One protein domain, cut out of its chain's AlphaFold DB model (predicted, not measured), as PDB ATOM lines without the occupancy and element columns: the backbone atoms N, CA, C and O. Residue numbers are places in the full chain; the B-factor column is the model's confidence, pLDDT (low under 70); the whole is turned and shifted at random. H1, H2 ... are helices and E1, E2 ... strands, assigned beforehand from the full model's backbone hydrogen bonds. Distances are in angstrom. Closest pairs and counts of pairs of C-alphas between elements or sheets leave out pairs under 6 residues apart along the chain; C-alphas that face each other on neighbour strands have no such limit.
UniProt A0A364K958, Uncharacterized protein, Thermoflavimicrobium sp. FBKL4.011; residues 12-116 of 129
ATOM      1  N   VAL A  12       3.922  15.045 -32.894       94.81
ATOM      2  CA  VAL A  12       4.642  14.298 -33.940       94.81
ATOM      3  C   VAL A  12       5.937  13.708 -33.385       94.81
ATOM      4  O   VAL A  12       6.214  12.529 -33.601       94.81
ATOM      5  N   GLN A  13       6.708  14.492 -32.630       95.75
ATOM      6  CA  GLN A  13       7.940  14.027 -31.989       95.75
ATOM      7  C   GLN A  13       7.650  12.926 -30.964       95.75
ATOM      8  O   GLN A  13       8.329  11.897 -30.966       95.75
ATOM      9  N   GLN A  14       6.616  13.109 -30.135       97.00
ATOM     10  CA  GLN A  14       6.155  12.083 -29.192       97.00
ATOM     11  C   GLN A  14       5.781  10.794 -29.936       97.00
ATOM     12  O   GLN A  14       6.270   9.714 -29.605       97.00
ATOM     13  N   ASN A  15       4.983  10.911 -31.002       97.69
ATOM     14  CA  ASN A  15       4.514   9.772 -31.782       97.69
ATOM     15  C   ASN A  15       5.656   8.987 -32.441       97.69
ATOM     16  O   ASN A  15       5.662   7.758 -32.383       97.69
ATOM     17  N   LEU A  16       6.638   9.669 -33.038       97.81
ATOM     18  CA  LEU A  16       7.779   9.003 -33.671       97.81
ATOM     19  C   LEU A  16       8.544   8.124 -32.673       97.81
ATOM     20  O   LEU A  16       8.870   6.978 -32.990       97.81
ATOM     21  N   LYS A  17       8.773   8.621 -31.452       98.19
ATOM     22  CA  LYS A  17       9.486   7.857 -30.422       98.19
ATOM     23  C   LYS A  17       8.646   6.725 -29.835       98.19
ATOM     24  O   LYS A  17       9.168   5.626 -29.655       98.19
ATOM     25  N   ILE A  18       7.357   6.965 -29.581       98.38
ATOM     26  CA  ILE A  18       6.428   5.925 -29.107       98.38
ATOM     27  C   ILE A  18       6.355   4.792 -30.127       98.38
ATOM     28  O   ILE A  18       6.532   3.640 -29.753       98.38
ATOM     29  N   LYS A  19       6.184   5.101 -31.416       97.75
ATOM     30  CA  LYS A  19       6.128   4.090 -32.481       97.75
ATOM     31  C   LYS A  19       7.404   3.247 -32.557       97.75
ATOM     32  O   LYS A  19       7.315   2.056 -32.836       97.75
ATOM     33  N   TYR A  20       8.568   3.858 -32.326       98.12
ATOM     34  CA  TYR A  20       9.852   3.158 -32.324       98.12
ATOM     35  C   TYR A  20      10.017   2.228 -31.111       98.12
ATOM     36  O   TYR A  20      10.380   1.069 -31.287       98.12
ATOM     37  N   LYS A  21       9.733   2.708 -29.892       98.38
ATOM     38  CA  LYS A  21       9.943   1.933 -28.652       98.38
ATOM     39  C   LYS A  21       8.805   0.967 -28.312       98.38
ATOM     40  O   LYS A  21       9.052  -0.089 -27.742       98.38
ATOM     41  N   TYR A  22       7.572   1.328 -28.649       98.19
ATOM     42  CA  TYR A  22       6.350   0.611 -28.282       98.19
ATOM     43  C   TYR A  22       5.472   0.396 -29.522       98.19
ATOM     44  O   TYR A  22       4.443   1.053 -29.688       98.19
ATOM     45  N   PRO A  23       5.846  -0.531 -30.422       97.75
ATOM     46  CA  PRO A  23       5.179  -0.706 -31.715       97.75
ATOM     47  C   PRO A  23       3.703  -1.146 -31.620       97.75
ATOM     48  O   PRO A  23       2.947  -0.992 -32.593       97.75
ATOM     49  N   SER A  24       3.267  -1.667 -30.463       98.12
ATOM     50  CA  SER A  24       1.858  -1.967 -30.175       98.12
ATOM     51  C   SER A  24       1.003  -0.698 -30.068       98.12
ATOM     52  O   SER A  24      -0.176  -0.729 -30.421       98.12
ATOM     53  N   PHE A  25       1.586   0.436 -29.659       98.44
ATOM     54  CA  PHE A  25       0.871   1.695 -29.490       98.44
ATOM     55  C   PHE A  25       0.546   2.328 -30.842       98.44
ATOM     56  O   PHE A  25       1.418   2.655 -31.650       98.44
ATOM     57  N   LYS A  26      -0.749   2.520 -31.090       98.25
ATOM     58  CA  LYS A  26      -1.288   3.199 -32.264       98.25
ATOM     59  C   LYS A  26      -1.750   4.592 -31.880       98.25
ATOM     60  O   LYS A  26      -2.470   4.777 -30.901       98.25
ATOM     61  N   HIS A  27      -1.329   5.563 -32.676       97.81
ATOM     62  CA  HIS A  27      -1.660   6.965 -32.486       97.81
ATOM     63  C   HIS A  27      -2.991   7.323 -33.136       97.81
ATOM     64  O   HIS A  27      -3.305   6.882 -34.243       97.81
ATOM     65  N   LYS A  28      -3.757   8.150 -32.437       95.00
ATOM     66  CA  LYS A  28      -4.896   8.913 -32.939       95.00
ATOM     67  C   LYS A  28      -4.739  10.340 -32.421       95.00
ATOM     68  O   LYS A  28      -4.027  10.570 -31.452       95.00
ATOM     69  N   LYS A  29      -5.414  11.307 -33.044       92.69
ATOM     70  CA  LYS A  29      -5.311  12.719 -32.645       92.69
ATOM     71  C   LYS A  29      -5.529  12.886 -31.130       92.69
ATOM     72  O   LYS A  29      -6.625  12.623 -30.636       92.69
ATOM     73  N   GLY A  30      -4.483  13.305 -30.423       95.38
ATOM     74  CA  GLY A  30      -4.449  13.554 -28.985       95.38
ATOM     75  C   GLY A  30      -4.238  12.334 -28.083       95.38
ATOM     76  O   GLY A  30      -4.266  12.501 -26.867       95.38
ATOM     77  N   TYR A  31      -4.067  11.109 -28.597       97.94
ATOM     78  CA  TYR A  31      -3.847   9.937 -27.737       97.94
ATOM     79  C   TYR A  31      -3.200   8.736 -28.439       97.94
ATOM     80  O   TYR A  31      -3.271   8.569 -29.655       97.94
ATOM     81  N   TRP A  32      -2.642   7.827 -27.642       98.62
ATOM     82  CA  TRP A  32      -2.191   6.511 -28.091       98.62
ATOM     83  C   TRP A  32      -2.970   5.406 -27.390       98.62
ATOM     84  O   TRP A  32      -3.311   5.533 -26.214       98.62
ATOM     85  N   VAL A  33      -3.237   4.318 -28.109       98.75
ATOM     86  CA  VAL A  33      -3.752   3.069 -27.536       98.75
ATOM     87  C   VAL A  33      -2.802   1.942 -27.892       98.75
ATOM     88  O   VAL A  33      -2.503   1.757 -29.069       98.75
ATOM     89  N   GLY A  34      -2.341   1.193 -26.902       98.50
ATOM     90  CA  GLY A  34      -1.429   0.074 -27.105       98.50
ATOM     91  C   GLY A  34      -1.480  -0.911 -25.960       98.50
ATOM     92  O   GLY A  34      -2.290  -0.761 -25.046       98.50
ATOM     93  N   THR A  35      -0.625  -1.924 -26.031       98.69
ATOM     94  CA  THR A  35      -0.568  -2.973 -25.017       98.69
ATOM     95  C   THR A  35       0.746  -2.968 -24.255       98.69
ATOM     96  O   THR A  35       1.795  -2.675 -24.837       98.69
ATOM     97  N   LEU A  36       0.684  -3.296 -22.963       98.38
ATOM     98  CA  LEU A  36       1.847  -3.579 -22.121       98.38
ATOM     99  C   LEU A  36       1.660  -4.901 -21.378       98.38
ATOM    100  O   LEU A  36       0.547  -5.287 -21.025       98.38
ATOM    101  N   LYS A  37       2.789  -5.548 -21.098       98.12
ATOM    102  CA  LYS A  37       2.907  -6.682 -20.185       98.12
ATOM    103  C   LYS A  37       4.036  -6.356 -19.205       98.12
ATOM    104  O   LYS A  37       5.185  -6.340 -19.650       98.12
ATOM    105  N   PRO A  38       3.750  -6.028 -17.931       96.94
ATOM    106  CA  PRO A  38       4.800  -5.619 -16.996       96.94
ATOM    107  C   PRO A  38       5.814  -6.740 -16.733       96.94
ATOM    108  O   PRO A  38       7.002  -6.471 -16.580       96.94
ATOM    109  N   THR A  39       5.375  -8.001 -16.776       96.62
ATOM    110  CA  THR A  39       6.249  -9.181 -16.795       96.62
ATOM    111  C   THR A  39       5.820 -10.171 -17.881       96.62
ATOM    112  O   THR A  39       4.774 -10.021 -18.516       96.62
ATOM    113  N   GLN A  40       6.614 -11.225 -18.101       95.81
ATOM    114  CA  GLN A  40       6.266 -12.281 -19.061       95.81
ATOM    115  C   GLN A  40       4.991 -13.045 -18.660       95.81
ATOM    116  O   GLN A  40       4.204 -13.409 -19.541       95.81
ATOM    117  N   SER A  41       4.777 -13.239 -17.354       95.75
ATOM    118  CA  SER A  41       3.624 -13.940 -16.774       95.75
ATOM    119  C   SER A  41       2.392 -13.056 -16.589       95.75
ATOM    120  O   SER A  41       1.296 -13.582 -16.427       95.75
ATOM    121  N   SER A  42       2.553 -11.734 -16.628       97.69
ATOM    122  CA  SER A  42       1.439 -10.797 -16.493       97.69
ATOM    123  C   SER A  42       0.432 -10.949 -17.640       97.69
ATOM    124  O   SER A  42       0.830 -11.273 -18.771       97.69
ATOM    125  N   PRO A  43      -0.865 -10.677 -17.407       97.38
ATOM    126  CA  PRO A  43      -1.814 -10.504 -18.497       97.38
ATOM    127  C   PRO A  43      -1.395  -9.333 -19.396       97.38
ATOM    128  O   PRO A  43      -0.603  -8.464 -19.023       97.38
ATOM    129  N   GLU A  44      -1.933  -9.310 -20.612       98.38
ATOM    130  CA  GLU A  44      -1.772  -8.157 -21.490       98.38
ATOM    131  C   GLU A  44      -2.772  -7.059 -21.123       98.38
ATOM    132  O   GLU A  44      -3.986  -7.284 -21.111       98.38
ATOM    133  N   TYR A  45      -2.255  -5.861 -20.848       98.75
ATOM    134  CA  TYR A  45      -3.059  -4.686 -20.542       98.75
ATOM    135  C   TYR A  45      -3.228  -3.823 -21.781       98.75
ATOM    136  O   TYR A  45      -2.242  -3.414 -22.386       98.75
ATOM    137  N   LEU A  46      -4.469  -3.487 -22.124       98.81
ATOM    138  CA  LEU A  46      -4.802  -2.470 -23.111       98.81
ATOM    139  C   LEU A  46      -4.845  -1.103 -22.433       98.81
ATOM    140  O   LEU A  46      -5.617  -0.886 -21.499       98.81
ATOM    141  N   ILE A  47      -4.057  -0.165 -22.937       98.62
ATOM    142  CA  ILE A  47      -3.771   1.110 -22.283       98.62
ATOM    143  C   ILE A  47      -4.080   2.244 -23.239       98.62
ATOM    144  O   ILE A  47      -3.767   2.165 -24.426       98.62
ATOM    145  N   LYS A  48      -4.661   3.320 -22.713       98.62
ATOM    146  CA  LYS A  48      -4.861   4.579 -23.427       98.62
ATOM    147  C   LYS A  48      -4.093   5.695 -22.733       98.62
ATOM    148  O   LYS A  48      -4.395   6.029 -21.591       98.62
ATOM    149  N   VAL A  49      -3.161   6.307 -23.454       98.44
ATOM    150  CA  VAL A  49      -2.417   7.494 -23.016       98.44
ATOM    151  C   VAL A  49      -2.987   8.699 -23.750       98.44
ATOM    152  O   VAL A  49      -2.805   8.828 -24.960       98.44
ATOM    153  N   VAL A  50      -3.705   9.561 -23.038       97.75
ATOM    154  CA  VAL A  50      -4.198  10.842 -23.553       97.75
ATOM    155  C   VAL A  50      -3.101  11.880 -23.387       97.75
ATOM    156  O   VAL A  50      -2.611  12.100 -22.279       97.75
ATOM    157  N   TYR A  51      -2.711  12.492 -24.499       94.56
ATOM    158  CA  TYR A  51      -1.655  13.483 -24.524       94.56
ATOM    159  C   TYR A  51      -2.136  14.797 -23.919       94.56
ATOM    160  O   TYR A  51      -3.106  15.392 -24.385       94.56
ATOM    161  N   ASP A  52      -1.389  15.262 -22.933       90.81
ATOM    162  CA  ASP A  52      -1.314  16.659 -22.554       90.81
ATOM    163  C   ASP A  52       0.167  16.993 -22.343       90.81
ATOM    164  O   ASP A  52       0.958  16.118 -21.982       90.81
ATOM    165  N   CYS A  53       0.550  18.238 -22.614       86.69
ATOM    166  CA  CYS A  53       1.944  18.672 -22.536       86.69
ATOM    167  C   CYS A  53       2.510  18.566 -21.110       86.69
ATOM    168  O   CYS A  53       3.708  18.364 -20.940       86.69
ATOM    169  N   PHE A  54       1.665  18.694 -20.088       86.31
ATOM    170  CA  PHE A  54       2.088  18.760 -18.691       86.31
ATOM    171  C   PHE A  54       1.484  17.648 -17.842       86.31
ATOM    172  O   PHE A  54       2.146  17.165 -16.935       86.31
ATOM    173  N   THR A  55       0.253  17.232 -18.136       90.06
ATOM    174  CA  THR A  55      -0.505  16.265 -17.335       90.06
ATOM    175  C   THR A  55      -1.122  15.163 -18.200       90.06
ATOM    176  O   THR A  55      -2.350  15.094 -18.332       90.06
ATOM    177  N   PRO A  56      -0.307  14.305 -18.841       94.00
ATOM    178  CA  PRO A  56      -0.814  13.179 -19.614       94.00
ATOM    179  C   PRO A  56      -1.643  12.256 -18.720       94.00
ATOM    180  O   PRO A  56      -1.253  11.928 -17.600       94.00
ATOM    181  N   ASN A  57      -2.787  11.820 -19.238       96.69
ATOM    182  CA  ASN A  57      -3.714  10.957 -18.516       96.69
ATOM    183  C   ASN A  57      -3.627   9.531 -19.049       96.69
ATOM    184  O   ASN A  57      -3.754   9.309 -20.255       96.69
ATOM    185  N   VAL A  58      -3.465   8.559 -18.154       98.31
ATOM    186  CA  VAL A  58      -3.367   7.143 -18.519       98.31
ATOM    187  C   VAL A  58      -4.566   6.374 -17.992       98.31
ATOM    188  O   VAL A  58      -4.866   6.426 -16.802       98.31
ATOM    189  N   PHE A  59      -5.228   5.640 -18.884       98.25
ATOM    190  CA  PHE A  59      -6.323   4.730 -18.571       98.25
ATOM    191  C   PHE A  59      -5.913   3.297 -18.890       98.25
ATOM    192  O   PHE A  59      -5.390   3.028 -19.975       98.25
ATOM    193  N   ILE A  60      -6.245   2.372 -17.996       98.44
ATOM    194  CA  ILE A  60      -6.248   0.945 -18.306       98.44
ATOM    195  C   ILE A  60      -7.646   0.587 -18.807       98.44
ATOM    196  O   ILE A  60      -8.634   0.753 -18.097       98.44
ATOM    197  N   LEU A  61      -7.730   0.161 -20.064       98.31
ATOM    198  CA  LEU A  61      -8.984  -0.210 -20.713       98.31
ATOM    199  C   LEU A  61      -9.340  -1.672 -20.447       98.31
ATOM    200  O   LEU A  61     -10.518  -1.987 -20.303       98.31
ATOM    201  N   LYS A  62      -8.336  -2.562 -20.441       98.25
ATOM    202  CA  LYS A  62      -8.482  -4.001 -20.174       98.25
ATOM    203  C   LYS A  62      -7.182  -4.583 -19.602       98.25
ATOM    204  O   LYS A  62      -6.131  -4.104 -20.014       98.25
ATOM    205  N   PRO A  63      -7.240  -5.635 -18.767       98.00
ATOM    206  CA  PRO A  63      -8.390  -5.961 -17.918       98.00
ATOM    207  C   PRO A  63      -8.781  -4.768 -17.030       98.00
ATOM    208  O   PRO A  63      -8.031  -3.801 -16.903       98.00
ATOM    209  N   GLU A  64      -9.989  -4.797 -16.467       96.25
ATOM    210  CA  GLU A  64     -10.426  -3.736 -15.558       96.25
ATOM    211  C   GLU A  64      -9.582  -3.750 -14.276       96.25
ATOM    212  O   GLU A  64      -9.317  -4.801 -13.692       96.25
ATOM    213  N   ILE A  65      -9.162  -2.563 -13.843       97.38
ATOM    214  CA  ILE A  65      -8.415  -2.362 -12.601       97.38
ATOM    215  C   ILE A  65      -9.397  -2.149 -11.455       97.38
ATOM    216  O   ILE A  65     -10.325  -1.339 -11.583       97.38
ATOM    217  N   LYS A  66      -9.157  -2.805 -10.313       96.25
ATOM    218  CA  LYS A  66      -9.996  -2.643  -9.119       96.25
ATOM    219  C   LYS A  66     -10.118  -1.168  -8.717       96.25
ATOM    220  O   LYS A  66      -9.167  -0.388  -8.807       96.25
ATOM    221  N   LYS A  67     -11.324  -0.761  -8.316       93.00
ATOM    222  CA  LYS A  67     -11.646   0.648  -8.020       93.00
ATOM    223  C   LYS A  67     -10.915   1.181  -6.787       93.00
ATOM    224  O   LYS A  67     -10.632   2.369  -6.736       93.00
ATOM    225  N   ASP A  68     -10.617   0.300  -5.840       94.31
ATOM    226  CA  ASP A  68      -9.866   0.550  -4.607       94.31
ATOM    227  C   ASP A  68      -8.345   0.427  -4.789       94.31
ATOM    228  O   ASP A  68      -7.608   0.548  -3.815       94.31
ATOM    229  N   ALA A  69      -7.863   0.204  -6.018       95.94
ATOM    230  CA  ALA A  69      -6.433   0.161  -6.282       95.94
ATOM    231  C   ALA A  69      -5.770   1.505  -5.898       95.94
ATOM    232  O   ALA A  69      -6.276   2.563  -6.299       95.94
ATOM    233  N   PRO A  70      -4.639   1.476  -5.170       94.62
ATOM    234  CA  PRO A  70      -3.876   2.666  -4.810       94.62
ATOM    235  C   PRO A  70      -3.446   3.489  -6.027       94.62
ATOM    236  O   PRO A  70      -3.381   2.985  -7.147       94.62
ATOM    237  N   HIS A  71      -3.109   4.764  -5.810       93.75
ATOM    238  CA  HIS A  71      -2.548   5.645  -6.850       93.75
ATOM    239  C   HIS A  71      -3.421   5.757  -8.102       93.75
ATOM    240  O   HIS A  71      -2.940   5.732  -9.237       93.75
ATOM    241  N   ARG A  72      -4.727   5.915  -7.883       94.31
ATOM    242  CA  ARG A  72      -5.704   6.249  -8.919       94.31
ATOM    243  C   ARG A  72      -6.418   7.545  -8.581       94.31
ATOM    244  O   ARG A  72      -6.779   7.798  -7.435       94.31
ATOM    245  N   TYR A  73      -6.669   8.346  -9.604       92.88
ATOM    246  CA  TYR A  73      -7.543   9.503  -9.492       92.88
ATOM    247  C   TYR A  73      -9.022   9.079  -9.543       92.88
ATOM    248  O   TYR A  73      -9.344   8.040 -10.127       92.88
ATOM    249  N   PRO A  74      -9.957   9.897  -9.014       92.50
ATOM    250  CA  PRO A  74     -11.391   9.581  -9.024       92.50
ATOM    251  C   PRO A  74     -11.991   9.348 -10.419       92.50
ATOM    252  O   PRO A  74     -12.976   8.631 -10.563       92.50
ATOM    253  N   ASN A  75     -11.394   9.931 -11.461       92.88
ATOM    254  CA  ASN A  75     -11.794   9.728 -12.859       92.88
ATOM    255  C   ASN A  75     -11.258   8.409 -13.465       92.88
ATOM    256  O   ASN A  75     -11.460   8.147 -14.650       92.88
ATOM    257  N   GLY A  76     -10.556   7.599 -12.670       93.62
ATOM    258  CA  GLY A  76     -10.017   6.302 -13.048       93.62
ATOM    259  C   GLY A  76      -8.628   6.332 -13.683       93.62
ATOM    260  O   GLY A  76      -8.135   5.243 -13.993       93.62
ATOM    261  N   THR A  77      -8.002   7.504 -13.865       96.50
ATOM    262  CA  THR A  77      -6.631   7.601 -14.393       96.50
ATOM    263  C   THR A  77      -5.590   7.223 -13.347       96.50
ATOM    264  O   THR A  77      -5.837   7.302 -12.141       96.50
ATOM    265  N   LEU A  78      -4.419   6.795 -13.809       96.19
ATOM    266  CA  LEU A  78      -3.304   6.446 -12.929       96.19
ATOM    267  C   LEU A  78      -2.579   7.697 -12.416       96.19
ATOM    268  O   LEU A  78      -2.347   8.646 -13.169       96.19
ATOM    269  N   CYS A  79      -2.172   7.665 -11.150       93.12
ATOM    270  CA  CYS A  79      -1.206   8.591 -10.571       93.12
ATOM    271  C   CYS A  79       0.196   7.994 -10.741       93.12
ATOM    272  O   CYS A  79       0.589   7.105  -9.996       93.12
ATOM    273  N   LEU A  80       0.915   8.430 -11.781       93.44
ATOM    274  CA  LEU A  80       2.205   7.838 -12.167       93.44
ATOM    275  C   LEU A  80       3.429   8.613 -11.669       93.44
ATOM    276  O   LEU A  80       4.527   8.074 -11.660       93.44
ATOM    277  N   TYR A  81       3.262   9.884 -11.322       87.25
ATOM    278  CA  TYR A  81       4.342  10.765 -10.892       87.25
ATOM    279  C   TYR A  81       3.774  11.905 -10.053       87.25
ATOM    280  O   TYR A  81       2.567  12.170 -10.092       87.25
ATOM    281  N   TYR A  82       4.639  12.601  -9.316       83.69
ATOM    282  CA  TYR A  82       4.248  13.748  -8.507       83.69
ATOM    283  C   TYR A  82       4.508  15.052  -9.269       83.69
ATOM    284  O   TYR A  82       5.653  15.467  -9.369       83.69
ATOM    285  N   PRO A  83       3.492  15.787  -9.763       76.25
ATOM    286  CA  PRO A  83       3.729  16.914 -10.674       76.25
ATOM    287  C   PRO A  83       4.675  18.008 -10.152       76.25
ATOM    288  O   PRO A  83       5.269  18.740 -10.937       76.25
ATOM    289  N   LYS A  84       4.828  18.139  -8.828       78.25
ATOM    290  CA  LYS A  84       5.706  19.143  -8.209       78.25
ATOM    291  C   LYS A  84       7.189  18.754  -8.193       78.25
ATOM    292  O   LYS A  84       8.011  19.633  -7.944       78.25
ATOM    293  N   ASP A  85       7.545  17.496  -8.449       81.38
ATOM    294  CA  ASP A  85       8.951  17.076  -8.555       81.38
ATOM    295  C   ASP A  85       9.565  17.367  -9.939       81.38
ATOM    296  O   ASP A  85      10.776  17.245 -10.110       81.38
ATOM    297  N   ASN A  86       8.755  17.818 -10.909       79.19
ATOM    298  CA  ASN A  86       9.144  18.081 -12.301       79.19
ATOM    299  C   ASN A  86       9.800  16.878 -13.011       79.19
ATOM    300  O   ASN A  86      10.561  17.063 -13.962       79.19
ATOM    301  N   SER A  87       9.502  15.651 -12.574       82.75
ATOM    302  CA  SER A  87       9.953  14.404 -13.210       82.75
ATOM    303  C   SER A  87       9.392  14.224 -14.622       82.75
ATOM    304  O   SER A  87      10.022  13.583 -15.464       82.75
ATOM    305  N   TYR A  88       8.235  14.828 -14.899       87.88
ATOM    306  CA  TYR A  88       7.649  14.926 -16.227       87.88
ATOM    307  C   TYR A  88       7.286  16.371 -16.560       87.88
ATOM    308  O   TYR A  88       6.671  17.082 -15.765       87.88
ATOM    309  N   ASP A  89       7.618  16.775 -17.782       87.88
ATOM    310  CA  ASP A  89       7.080  17.971 -18.417       87.88
ATOM    311  C   ASP A  89       7.050  17.830 -19.947       87.88
ATOM    312  O   ASP A  89       7.485  16.827 -20.522       87.88
ATOM    313  N   GLY A  90       6.603  18.883 -20.633       86.56
ATOM    314  CA  GLY A  90       6.483  18.903 -22.088       86.56
ATOM    315  C   GLY A  90       7.783  18.714 -22.868       86.56
ATOM    316  O   GLY A  90       7.740  18.608 -24.088       86.56
ATOM    317  N   ARG A  91       8.950  18.701 -22.223       90.56
ATOM    318  CA  ARG A  91      10.268  18.451 -22.833       90.56
ATOM    319  C   ARG A  91      10.673  16.980 -22.728       90.56
ATOM    320  O   ARG A  91      11.647  16.576 -23.361       90.56
ATOM    321  N   THR A  92       9.936  16.183 -21.958       92.62
ATOM    322  CA  THR A  92      10.195  14.757 -21.749       92.62
ATOM    323  C   THR A  92       9.321  13.883 -22.646       92.62
ATOM    324  O   THR A  92       8.170  14.195 -22.970       92.62
ATOM    325  N   PHE A  93       9.885  12.771 -23.114       96.31
ATOM    326  CA  PHE A  93       9.151  11.849 -23.970       96.31
ATOM    327  C   PHE A  93       8.246  10.944 -23.140       96.31
ATOM    328  O   PHE A  93       8.710  10.290 -22.206       96.31
ATOM    329  N   ILE A  94       6.993  10.794 -23.566       97.00
ATOM    330  CA  ILE A  94       6.036   9.812 -23.023       97.00
ATOM    331  C   ILE A  94       6.606   8.391 -23.098       97.00
ATOM    332  O   ILE A  94       6.431   7.594 -22.182       97.00
ATOM    333  N   ALA A  95       7.338   8.094 -24.175       97.88
ATOM    334  CA  ALA A  95       8.008   6.814 -24.376       97.88
ATOM    335  C   ALA A  95       9.168   6.547 -23.393       97.88
ATOM    336  O   ALA A  95       9.639   5.421 -23.308       97.88
ATOM    337  N   ASP A  96       9.668   7.552 -22.680       96.81
ATOM    338  CA  ASP A  96      10.759   7.361 -21.715       96.81
ATOM    339  C   ASP A  96      10.290   7.489 -20.262       96.81
ATOM    340  O   ASP A  96      11.065   7.212 -19.357       96.81
ATOM    341  N   THR A  97       9.045   7.917 -20.041       95.75
ATOM    342  CA  THR A  97       8.507   8.266 -18.718       95.75
ATOM    343  C   THR A  97       7.149   7.605 -18.504       95.75
ATOM    344  O   THR A  97       7.056   6.540 -17.913       95.75
ATOM    345  N   ILE A  98       6.089   8.169 -19.080       97.50
ATOM    346  CA  ILE A  98       4.699   7.767 -18.847       97.50
ATOM    347  C   ILE A  98       4.435   6.296 -19.190       97.50
ATOM    348  O   ILE A  98       3.809   5.596 -18.400       97.50
ATOM    349  N   ILE A  99       4.895   5.805 -20.345       98.31
ATOM    350  CA  ILE A  99       4.691   4.397 -20.726       98.31
ATOM    351  C   ILE A  99       5.453   3.438 -19.790       98.31
ATOM    352  O   ILE A  99       4.809   2.530 -19.262       98.31
ATOM    353  N   PRO A 100       6.770   3.599 -19.540       97.88
ATOM    354  CA  PRO A 100       7.467   2.725 -18.595       97.88
ATOM    355  C   PRO A 100       6.946   2.844 -17.152       97.88
ATOM    356  O   PRO A 100       6.771   1.810 -16.515       97.88
ATOM    357  N   TRP A 101       6.584   4.034 -16.662       97.75
ATOM    358  CA  TRP A 101       5.934   4.185 -15.348       97.75
ATOM    359  C   TRP A 101       4.567   3.511 -15.289       97.75
ATOM    360  O   TRP A 101       4.182   2.982 -14.254       97.75
ATOM    361  N   THR A 102       3.833   3.465 -16.403       98.44
ATOM    362  CA  THR A 102       2.591   2.686 -16.463       98.44
ATOM    363  C   THR A 102       2.870   1.192 -16.292       98.44
ATOM    364  O   THR A 102       2.128   0.517 -15.588       98.44
ATOM    365  N   ALA A 103       3.934   0.661 -16.907       98.25
ATOM    366  CA  ALA A 103       4.326  -0.735 -16.704       98.25
ATOM    367  C   ALA A 103       4.739  -1.000 -15.247       98.25
ATOM    368  O   ALA A 103       4.321  -1.996 -14.667       98.25
ATOM    369  N   GLU A 104       5.501  -0.095 -14.638       97.75
ATOM    370  CA  GLU A 104       5.886  -0.179 -13.226       97.75
ATOM    371  C   GLU A 104       4.663  -0.145 -12.294       97.75
ATOM    372  O   GLU A 104       4.519  -1.003 -11.425       97.75
ATOM    373  N   TRP A 105       3.725   0.775 -12.526       97.94
ATOM    374  CA  TRP A 105       2.466   0.834 -11.784       97.94
ATOM    375  C   TRP A 105       1.681  -0.477 -11.908       97.94
ATOM    376  O   TRP A 105       1.186  -0.992 -10.910       97.94
ATOM    377  N   LEU A 106       1.600  -1.057 -13.113       98.50
ATOM    378  CA  LEU A 106       0.923  -2.339 -13.342       98.50
ATOM    379  C   LEU A 106       1.616  -3.501 -12.619       98.50
ATOM    380  O   LEU A 106       0.935  -4.364 -12.074       98.50
ATOM    381  N   TYR A 107       2.950  -3.510 -12.572       98.06
ATOM    382  CA  TYR A 107       3.711  -4.490 -11.796       98.06
ATOM    383  C   TYR A 107       3.364  -4.411 -10.302       98.06
ATOM    384  O   TYR A 107       3.042  -5.422  -9.679       98.06
ATOM    385  N   PHE A 108       3.372  -3.206  -9.727       97.81
ATOM    386  CA  PHE A 108       3.036  -3.018  -8.316       97.81
ATOM    387  C   PHE A 108       1.558  -3.243  -8.019       97.81
ATOM    388  O   PHE A 108       1.228  -3.724  -6.939       97.81
ATOM    389  N   TYR A 109       0.673  -2.979  -8.977       97.94
ATOM    390  CA  TYR A 109      -0.730  -3.354  -8.880       97.94
ATOM    391  C   TYR A 109      -0.906  -4.873  -8.785       97.94
ATOM    392  O   TYR A 109      -1.657  -5.336  -7.933       97.94
ATOM    393  N   GLU A 110      -0.190  -5.654  -9.598       98.00
ATOM    394  CA  GLU A 110      -0.216  -7.121  -9.508       98.00
ATOM    395  C   GLU A 110       0.262  -7.611  -8.135       98.00
ATOM    396  O   GLU A 110      -0.382  -8.469  -7.540       98.00
ATOM    397  N   LYS A 111       1.316  -7.002  -7.578       97.25
ATOM    398  CA  LYS A 111       1.777  -7.302  -6.211       97.25
ATOM    399  C   LYS A 111       0.803  -6.871  -5.125       97.25
ATOM    400  O   LYS A 111       0.576  -7.609  -4.174       97.25
ATOM    401  N   TRP A 112       0.157  -5.728  -5.296       97.69
ATOM    402  CA  TRP A 112      -0.884  -5.280  -4.382       97.69
ATOM    403  C   TRP A 112      -2.101  -6.219  -4.380       97.69
ATOM    404  O   TRP A 112      -2.702  -6.428  -3.330       97.69
ATOM    405  N   LEU A 113      -2.454  -6.831  -5.517       97.06
ATOM    406  CA  LEU A 113      -3.510  -7.850  -5.557       97.06
ATOM    407  C   LEU A 113      -3.155  -9.113  -4.754       97.06
ATOM    408  O   LEU A 113      -4.067  -9.755  -4.237       97.06
ATOM    409  N   GLU A 114      -1.870  -9.468  -4.678       95.94
ATOM    410  CA  GLU A 114      -1.361 -10.628  -3.931       95.94
ATOM    411  C   GLU A 114      -1.299 -10.339  -2.422       95.94
ATOM    412  O   GLU A 114      -1.845 -11.098  -1.622       95.94
ATOM    413  N   ASP A 115      -0.676  -9.221  -2.044       95.19
ATOM    414  CA  ASP A 115      -0.281  -8.957  -0.654       95.19
ATOM    415  C   ASP A 115      -1.211  -7.973   0.074       95.19
ATOM    416  O   ASP A 115      -1.153  -7.838   1.296       95.19
ATOM    417  N   GLY A 116      -2.026  -7.216  -0.666       94.38
ATOM    418  CA  GLY A 116      -2.786  -6.074  -0.145       94.38
ATOM    419  C   GLY A 116      -1.930  -4.848   0.204       94.38
ATOM    420  O   GLY A 116      -2.468  -3.843   0.672       94.38
TER     421      GLY A 116
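AT A GLANCE: This is residues 12 to 116 of the 129 residues of an uncharacterized protein of Thermoflavimicrobium sp. FBKL4.011 (UniProt A0A364K958). A strongly twisted sheet of four antiparallel strands has two helices over one of its faces: short H1 over the edge strand E1, and long H2 crossing slantwise over E3, with its later part running on past the sheet. A long stretch with no named element, residues 63 to 97, leads from the other edge strand, E4, to H2. The printed part has 105 residues, with two named helices and four named strands along the chain as H1 E1 E2 E3 E4 H2, and the sheet has the order E1 E2 E3 E4. The class is mixed, helices and strands, with 49 residues, under half, in named elements. The whole is compact, with a radius of gyration of the C-alphas of 13.3 A and spans of 40 by 31 by 20 A.

HOW THE PARTS SIT: Start at H1, residues 12 to 21, which is on the sheet at a height of 10.0 A. It lies over E1, residues 26 to 28, and runs along it at 5 degrees on the local plane, which is only just fixed, by 6 C-alphas of the sheet; their closest C-alphas, of Asn 15 and His 27, are 6.8 A apart. Next comes a meander, each strand the antiparallel neighbour of the one before, and each step is a hairpin. E1 and E2, residues 31 to 36, have N 26 and O 33 within hydrogen-bond range at 2.8 A. Between E2 and E3, residues 45 to 50, look at N 47 and O 34, 2.8 A. Between E3 and E4, residues 57 to 62, look at N 48 and O 59, 2.8 A. H2, residues 98 to 115, is on the same face as H1, at a height of 9.4 A over the sheet, in two layers with it. It lies over E3, slantwise to it at 44 degrees on the local plane; its C-alpha closest to E2 is that of Ala 103, 6.6 A from that of Leu 36. H1 and H2 are apart. In both helices every O i to N i+4 pair is within hydrogen-bond range.

IN THESE COORDINATES: Find C-alpha 12 at (4.642, 14.298, -33.940); from there H1 runs 14.5 A to Lys 21. E2 begins at C-alpha 31, (-3.847, 9.937, -27.737), and is 15.7 A long; E3 measures 15.9 A and E4 15.8 A. H2 runs 25.2 A from Ile 98 to C-alpha 115 at (-0.281, -8.957, -0.654).

THE WHOLE: The two C-alphas farthest apart, those of Val 12 and Asp 115, are 40.9 A apart. The printed part has no cut, and its long link is E4 to H2, 35 residues. The mean pLDDT of the printed part is 95.1, and no printed residue is under 70.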